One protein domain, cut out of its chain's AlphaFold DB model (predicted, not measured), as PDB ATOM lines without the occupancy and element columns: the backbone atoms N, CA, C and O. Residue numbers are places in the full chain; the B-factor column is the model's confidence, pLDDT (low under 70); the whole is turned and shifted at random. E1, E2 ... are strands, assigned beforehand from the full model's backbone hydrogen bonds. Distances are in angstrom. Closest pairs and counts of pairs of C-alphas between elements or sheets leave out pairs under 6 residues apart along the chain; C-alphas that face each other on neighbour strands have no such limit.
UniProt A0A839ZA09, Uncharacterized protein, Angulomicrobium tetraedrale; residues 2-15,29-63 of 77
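This is residues 2 to 15 and 29 to 63 of the 77 residues of an uncharacterized protein of Angulomicrobium tetraedrale (UniProt A0A839ZA09). With little regular structure, this is a loose rod: hairpin E3 and E4 with its loop makes one end, and a small sheet, E1, E2, E5 in order, lies among the loops of the rest. The 49 printed residues include no named helix and five strands, E1 to E5, all strand by class though holding only 15 residues. The C-alphas have a radius of gyration of 13.2 A and span 45 by 15 by 13 A.

Find C-alpha 12 at (21.047, 48.070, -20.320); E1 runs from there to residue 14. Next come E2, residues 29 to 31, E3, 37 to 39, E4, 49 to 51, and E5, 54 to 56, 6.8 A long, ending at (25.049, 41.338, -26.348).

E1 and E2 are antiparallel; N 13 and O 30, 2.9 A apart, are within hydrogen-bond range. E2 and E5 meet only at a point. E4 runs on into E5 at 9 degrees. In the antiparallel hairpin E3 and E4, find N 39 and O 49 at 2.8 A.

Residues 16 to 28 are cut out; C-alphas 15 and 29 are 4.7 A apart. Of the links printed whole, none is long. Residue 2 has pLDDT under 70.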
ATOM      1  N   ALA A   2       9.490  48.386 -31.579       67.56
ATOM      2  CA  ALA A   2      10.895  47.992 -31.459       67.56
ATOM      3  C   ALA A   2      10.991  46.560 -30.903       67.56
ATOM      4  O   ALA A   2      10.242  46.212 -29.991       67.56
ATOM      5  N   THR A   3      11.888  45.732 -31.445       80.88
ATOM      6  CA  THR A   3      12.137  44.376 -30.933       80.88
ATOM      7  C   THR A   3      12.654  44.459 -29.486       80.88
ATOM      8  O   THR A   3      13.584  45.237 -29.229       80.88
ATOM      9  N   PRO A   4      12.075  43.703 -28.531       88.25
ATOM     10  CA  PRO A   4      12.523  43.715 -27.143       88.25
ATOM     11  C   PRO A   4      13.910  43.076 -27.053       88.25
ATOM     12  O   PRO A   4      14.059  41.863 -27.155       88.25
ATOM     13  N   THR A   5      14.925  43.911 -26.873       90.62
ATOM     14  CA  THR A   5      16.333  43.514 -26.772       90.62
ATOM     15  C   THR A   5      16.964  44.244 -25.597       90.62
ATOM     16  O   THR A   5      16.415  45.236 -25.109       90.62
ATOM     17  N   CYS A   6      18.118  43.783 -25.132       89.38
ATOM     18  CA  CYS A   6      18.895  44.460 -24.107       89.38
ATOM     19  C   CYS A   6      19.119  45.928 -24.498       89.38
ATOM     20  O   CYS A   6      18.803  46.803 -23.705       89.38
ATOM     21  N   ARG A   7      19.465  46.226 -25.755       88.88
ATOM     22  CA  ARG A   7      19.647  47.593 -26.278       88.88
ATOM     23  C   ARG A   7      18.483  48.544 -26.002       88.88
ATOM     24  O   ARG A   7      18.708  49.736 -25.840       88.88
ATOM     25  N   THR A   8      17.250  48.038 -26.007       88.88
ATOM     26  CA  THR A   8      16.031  48.840 -25.811       88.88
ATOM     27  C   THR A   8      15.479  48.742 -24.387       88.88
ATOM     28  O   THR A   8      14.363  49.190 -24.127       88.88
ATOM     29  N   CYS A   9      16.227  48.123 -23.473       90.31
ATOM     30  CA  CYS A   9      15.822  47.862 -22.100       90.31
ATOM     31  C   CYS A   9      16.399  48.904 -21.133       90.31
ATOM     32  O   CYS A   9      17.586  49.207 -21.188       90.31
ATOM     33  N   ILE A  10      15.611  49.351 -20.152       91.44
ATOM     34  CA  ILE A  10      16.043  50.273 -19.080       91.44
ATOM     35  C   ILE A  10      17.203  49.728 -18.225       91.44
ATOM     36  O   ILE A  10      17.890  50.469 -17.529       91.44
ATOM     37  N   PHE A  11      17.413  48.410 -18.237       90.31
ATOM     38  CA  PHE A  11      18.485  47.759 -17.483       90.31
ATOM     39  C   PHE A  11      19.805  47.684 -18.253       90.31
ATOM     40  O   PHE A  11      20.774  47.137 -17.727       90.31
ATOM     41  N   TRP A  12      19.853  48.150 -19.496       90.12
ATOM     42  CA  TRP A  12      21.047  48.070 -20.320       90.12
ATOM     43  C   TRP A  12      21.989  49.234 -20.077       90.12
ATOM     44  O   TRP A  12      21.593  50.396 -20.120       90.12
ATOM     45  N   GLN A  13      23.254  48.903 -19.852       89.12
ATOM     46  CA  GLN A  13      24.331  49.866 -19.730       89.12
ATOM     47  C   GLN A  13      25.382  49.557 -20.808       89.12
ATOM     48  O   GLN A  13      26.082  48.551 -20.688       89.12
ATOM     49  N   PRO A  14      25.495  50.374 -21.872       84.69
ATOM     50  CA  PRO A  14      26.501  50.153 -22.906       84.69
ATOM     51  C   PRO A  14      27.913  50.337 -22.330       84.69
ATOM     52  O   PRO A  14      28.150  51.270 -21.556       84.69
ATOM     53  N   ASP A  15      28.856  49.469 -22.712       78.25
ATOM     54  CA  ASP A  15      30.264  49.641 -22.339       78.25
ATOM     55  C   ASP A  15      30.869  50.774 -23.182       78.25
ATOM     56  O   ASP A  15      31.112  50.634 -24.380       78.25
ATOM     57  N   GLY A  29      27.671  45.069 -23.712       86.00
ATOM     58  CA  GLY A  29      27.388  45.900 -22.554       86.00
ATOM     59  C   GLY A  29      26.949  45.057 -21.369       86.00
ATOM     60  O   GLY A  29      26.978  43.821 -21.396       86.00
ATOM     61  N   ASP A  30      26.525  45.748 -20.320       88.44
ATOM     62  CA  ASP A  30      26.112  45.129 -19.074       88.44
ATOM     63  C   ASP A  30      24.585  45.169 -18.954       88.44
ATOM     64  O   ASP A  30      23.963  46.232 -18.880       88.44
ATOM     65  N   CYS A  31      23.957  43.993 -18.874       89.38
ATOM     66  CA  CYS A  31      22.560  43.898 -18.471       89.38
ATOM     67  C   CYS A  31      22.461  43.909 -16.941       89.38
ATOM     68  O   CYS A  31      22.689  42.894 -16.279       89.38
ATOM     69  N   ARG A  32      22.045  45.042 -16.366       88.50
ATOM     70  CA  ARG A  32      21.923  45.262 -14.912       88.50
ATOM     71  C   ARG A  32      20.831  44.428 -14.241       88.50
ATOM     72  O   ARG A  32      20.687  44.481 -13.021       88.50
ATOM     73  N   ARG A  33      20.078  43.642 -15.017       89.38
ATOM     74  CA  ARG A  33      19.160  42.632 -14.489       89.38
ATOM     75  C   ARG A  33      19.882  41.369 -14.014       89.38
ATOM     76  O   ARG A  33      19.435  40.745 -13.056       89.38
ATOM     77  N   ASN A  34      20.985  41.000 -14.658       84.12
ATOM     78  CA  ASN A  34      21.736  39.795 -14.324       84.12
ATOM     79  C   ASN A  34      22.736  40.091 -13.214       84.12
ATOM     80  O   ASN A  34      23.700  40.781 -13.487       84.12
ATOM     81  N   SER A  35      22.583  39.554 -12.002       84.38
ATOM     82  CA  SER A  35      23.525  39.829 -10.901       84.38
ATOM     83  C   SER A  35      25.005  39.665 -11.307       84.38
ATOM     84  O   SER A  35      25.328  38.716 -12.037       84.38
ATOM     85  N   PRO A  36      25.921  40.533 -10.818       85.38
ATOM     86  CA  PRO A  36      27.353  40.370 -11.036       85.38
ATOM     87  C   PRO A  36      27.792  38.978 -10.607       85.38
ATOM     88  O   PRO A  36      27.396  38.489  -9.547       85.38
ATOM     89  N   ARG A  37      28.629  38.343 -11.421       86.25
ATOM     90  CA  ARG A  37      29.181  37.031 -11.099       86.25
ATOM     91  C   ARG A  37      30.571  37.209 -10.508       86.25
ATOM     92  O   ARG A  37      31.326  38.088 -10.928       86.25
ATOM     93  N   LEU A  38      30.908  36.358  -9.544       87.12
ATOM     94  CA  LEU A  38      32.287  36.216  -9.094       87.12
ATOM     95  C   LEU A  38      33.118  35.703 -10.269       87.12
ATOM     96  O   LEU A  38      32.810  34.664 -10.857       87.12
ATOM     97  N   ARG A  39      34.160  36.448 -10.625       83.31
ATOM     98  CA  ARG A  39      35.197  35.979 -11.528       83.31
ATOM     99  C   ARG A  39      36.271  35.327 -10.689       83.31
ATOM    100  O   ARG A  39      36.936  35.976  -9.882       83.31
ATOM    101  N   PHE A  40      36.416  34.027 -10.898       78.56
ATOM    102  CA  PHE A  40      37.543  33.307 -10.352       78.56
ATOM    103  C   PHE A  40      38.767  33.608 -11.211       78.56
ATOM    104  O   PHE A  40      38.697  33.473 -12.440       78.56
ATOM    105  N   PRO A  41      39.856  34.058 -10.583       78.00
ATOM    106  CA  PRO A  41      41.087  34.319 -11.293       78.00
ATOM    107  C   PRO A  41      41.623  33.041 -11.949       78.00
ATOM    108  O   PRO A  41      41.482  31.947 -11.402       78.00
ATOM    109  N   ARG A  42      42.232  33.169 -13.135       78.75
ATOM    110  CA  ARG A  42      42.912  32.033 -13.786       78.75
ATOM    111  C   ARG A  42      44.284  31.766 -13.168       78.75
ATOM    112  O   ARG A  42      44.738  30.626 -13.200       78.75
ATOM    113  N   HIS A  43      44.917  32.796 -12.610       78.06
ATOM    114  CA  HIS A  43      46.215  32.719 -11.948       78.06
ATOM    115  C   HIS A  43      46.065  33.060 -10.466       78.06
ATOM    116  O   HIS A  43      45.289  33.935 -10.106       78.06
ATOM    117  N   SER A  44      46.814  32.388  -9.591       70.88
ATOM    118  CA  SER A  44      46.719  32.569  -8.132       70.88
ATOM    119  C   SER A  44      47.038  33.986  -7.640       70.88
ATOM    120  O   SER A  44      46.741  34.309  -6.495       70.88
ATOM    121  N   GLU A  45      47.662  34.806  -8.485       80.81
ATOM    122  CA  GLU A  45      48.098  36.173  -8.177       80.81
ATOM    123  C   GLU A  45      47.024  37.226  -8.489       80.81
ATOM    124  O   GLU A  45      47.097  38.356  -8.008       80.81
ATOM    125  N   ASP A  46      46.007  36.862  -9.273       79.50
ATOM    126  CA  ASP A  46      44.903  37.753  -9.609       79.50
ATOM    127  C   ASP A  46      43.907  37.822  -8.438       79.50
ATOM    128  O   ASP A  46      43.515  36.811  -7.846       79.50
ATOM    129  N   ALA A  47      43.433  39.026  -8.119       80.56
ATOM    130  CA  ALA A  47      42.419  39.205  -7.089       80.56
ATOM    131  C   ALA A  47      41.059  38.639  -7.536       80.56
ATOM    132  O   ALA A  47      40.604  38.852  -8.666       80.56
ATOM    133  N   VAL A  48      40.357  37.981  -6.608       84.94
ATOM    134  CA  VAL A  48      38.938  37.657  -6.789       84.94
ATOM    135  C   VAL A  48      38.174  38.962  -6.998       84.94
ATOM    136  O   VAL A  48      38.244  39.875  -6.176       84.94
ATOM    137  N   SER A  49      37.442  39.049  -8.104       87.38
ATOM    138  CA  SER A  49      36.688  40.242  -8.484       87.38
ATOM    139  C   SER A  49      35.267  39.873  -8.886       87.38
ATOM    140  O   SER A  49      34.983  38.746  -9.288       87.38
ATOM    141  N   SER A  50      34.343  40.820  -8.761       86.44
ATOM    142  CA  SER A  50      32.999  40.695  -9.314       86.44
ATOM    143  C   SER A  50      32.915  41.472 -10.622       86.44
ATOM    144  O   SER A  50      33.476  42.557 -10.761       86.44
ATOM    145  N   ALA A  51      32.217  40.909 -11.602       84.38
ATOM    146  CA  ALA A  51      31.956  41.593 -12.859       84.38
ATOM    147  C   ALA A  51      30.595  41.188 -13.414       84.38
ATOM    148  O   ALA A  51      30.126  40.063 -13.203       84.38
ATOM    149  N   TRP A  52      29.977  42.095 -14.164       83.62
ATOM    150  CA  TRP A  52      28.795  41.759 -14.942       83.62
ATOM    151  C   TRP A  52      29.164  40.738 -16.032       83.62
ATOM    152  O   TRP A  52      30.302  40.722 -16.536       83.62
ATOM    153  N   PRO A  53      28.252  39.801 -16.339       79.19
ATOM    154  CA  PRO A  53      28.443  38.909 -17.466       79.19
ATOM    155  C   PRO A  53      28.396  39.728 -18.765       79.19
ATOM    156  O   PRO A  53      27.515  40.580 -18.900       79.19
ATOM    157  N   PRO A  54      29.301  39.461 -19.726       77.69
ATOM    158  CA  PRO A  54      29.190  40.067 -21.045       77.69
ATOM    159  C   PRO A  54      27.821  39.709 -21.628       77.69
ATOM    160  O   PRO A  54      27.422  38.544 -21.586       77.69
ATOM    161  N   THR A  55      27.097  40.715 -22.099       86.25
ATOM    162  CA  THR A  55      25.768  40.558 -22.689       86.25
ATOM    163  C   THR A  55      25.759  41.291 -24.022       86.25
ATOM    164  O   THR A  55      26.283  42.405 -24.095       86.25
ATOM    165  N   ALA A  56      25.182  40.686 -25.056       87.56
ATOM    166  CA  ALA A  56      25.049  41.338 -26.348       87.56
ATOM    167  C   ALA A  56      23.835  42.281 -26.343       87.56
ATOM    168  O   ALA A  56      22.842  42.080 -25.641       87.56
ATOM    169  N   ALA A  57      23.895  43.347 -27.128       88.88
ATOM    170  CA  ALA A  57      22.842  44.350 -27.193       88.88
ATOM    171  C   ALA A  57      21.551  43.777 -27.798       88.88
ATOM    172  O   ALA A  57      20.467  44.273 -27.496       88.88
ATOM    173  N   ASP A  58      21.650  42.761 -28.648       89.06
ATOM    174  CA  ASP A  58      20.535  42.034 -29.251       89.06
ATOM    175  C   ASP A  58      20.030  40.850 -28.406       89.06
ATOM    176  O   ASP A  58      18.995  40.277 -28.747       89.06
ATOM    177  N   ASP A  59      20.673  40.536 -27.273       87.81
ATOM    178  CA  ASP A  59      20.162  39.540 -26.326       87.81
ATOM    179  C   ASP A  59      18.824  39.971 -25.708       87.81
ATOM    180  O   ASP A  59      18.433  41.140 -25.717       87.81
ATOM    181  N   TRP A  60      18.131  39.015 -25.087       85.94
ATOM    182  CA  TRP A  60      16.934  39.268 -24.294       85.94
ATOM    183  C   TRP A  60      17.094  38.716 -22.878       85.94
ATOM    184  O   TRP A  60      17.284  37.521 -22.672       85.94
ATOM    185  N   CYS A  61      16.969  39.591 -21.877       84.44
ATOM    186  CA  CYS A  61      17.127  39.221 -20.470       84.44
ATOM    187  C   CYS A  61      15.889  38.555 -19.839       84.44
ATOM    188  O   CYS A  61      15.867  38.349 -18.628       84.44
ATOM    189  N   GLY A  62      14.833  38.275 -20.611       86.38
ATOM    190  CA  GLY A  62      13.578  37.698 -20.106       86.38
ATOM    191  C   GLY A  62      12.638  38.701 -19.425       86.38
ATOM    192  O   GLY A  62      11.435  38.478 -19.357       86.38
ATOM    193  N   GLU A  63      13.164  39.837 -18.966       88.19
ATOM    194  CA  GLU A  63      12.423  40.861 -18.217       88.19
ATOM    195  C   GLU A  63      12.625  42.249 -18.819       88.19
ATOM    196  O   GLU A  63      12.897  43.230 -18.123       88.19
TER     197      GLU A  63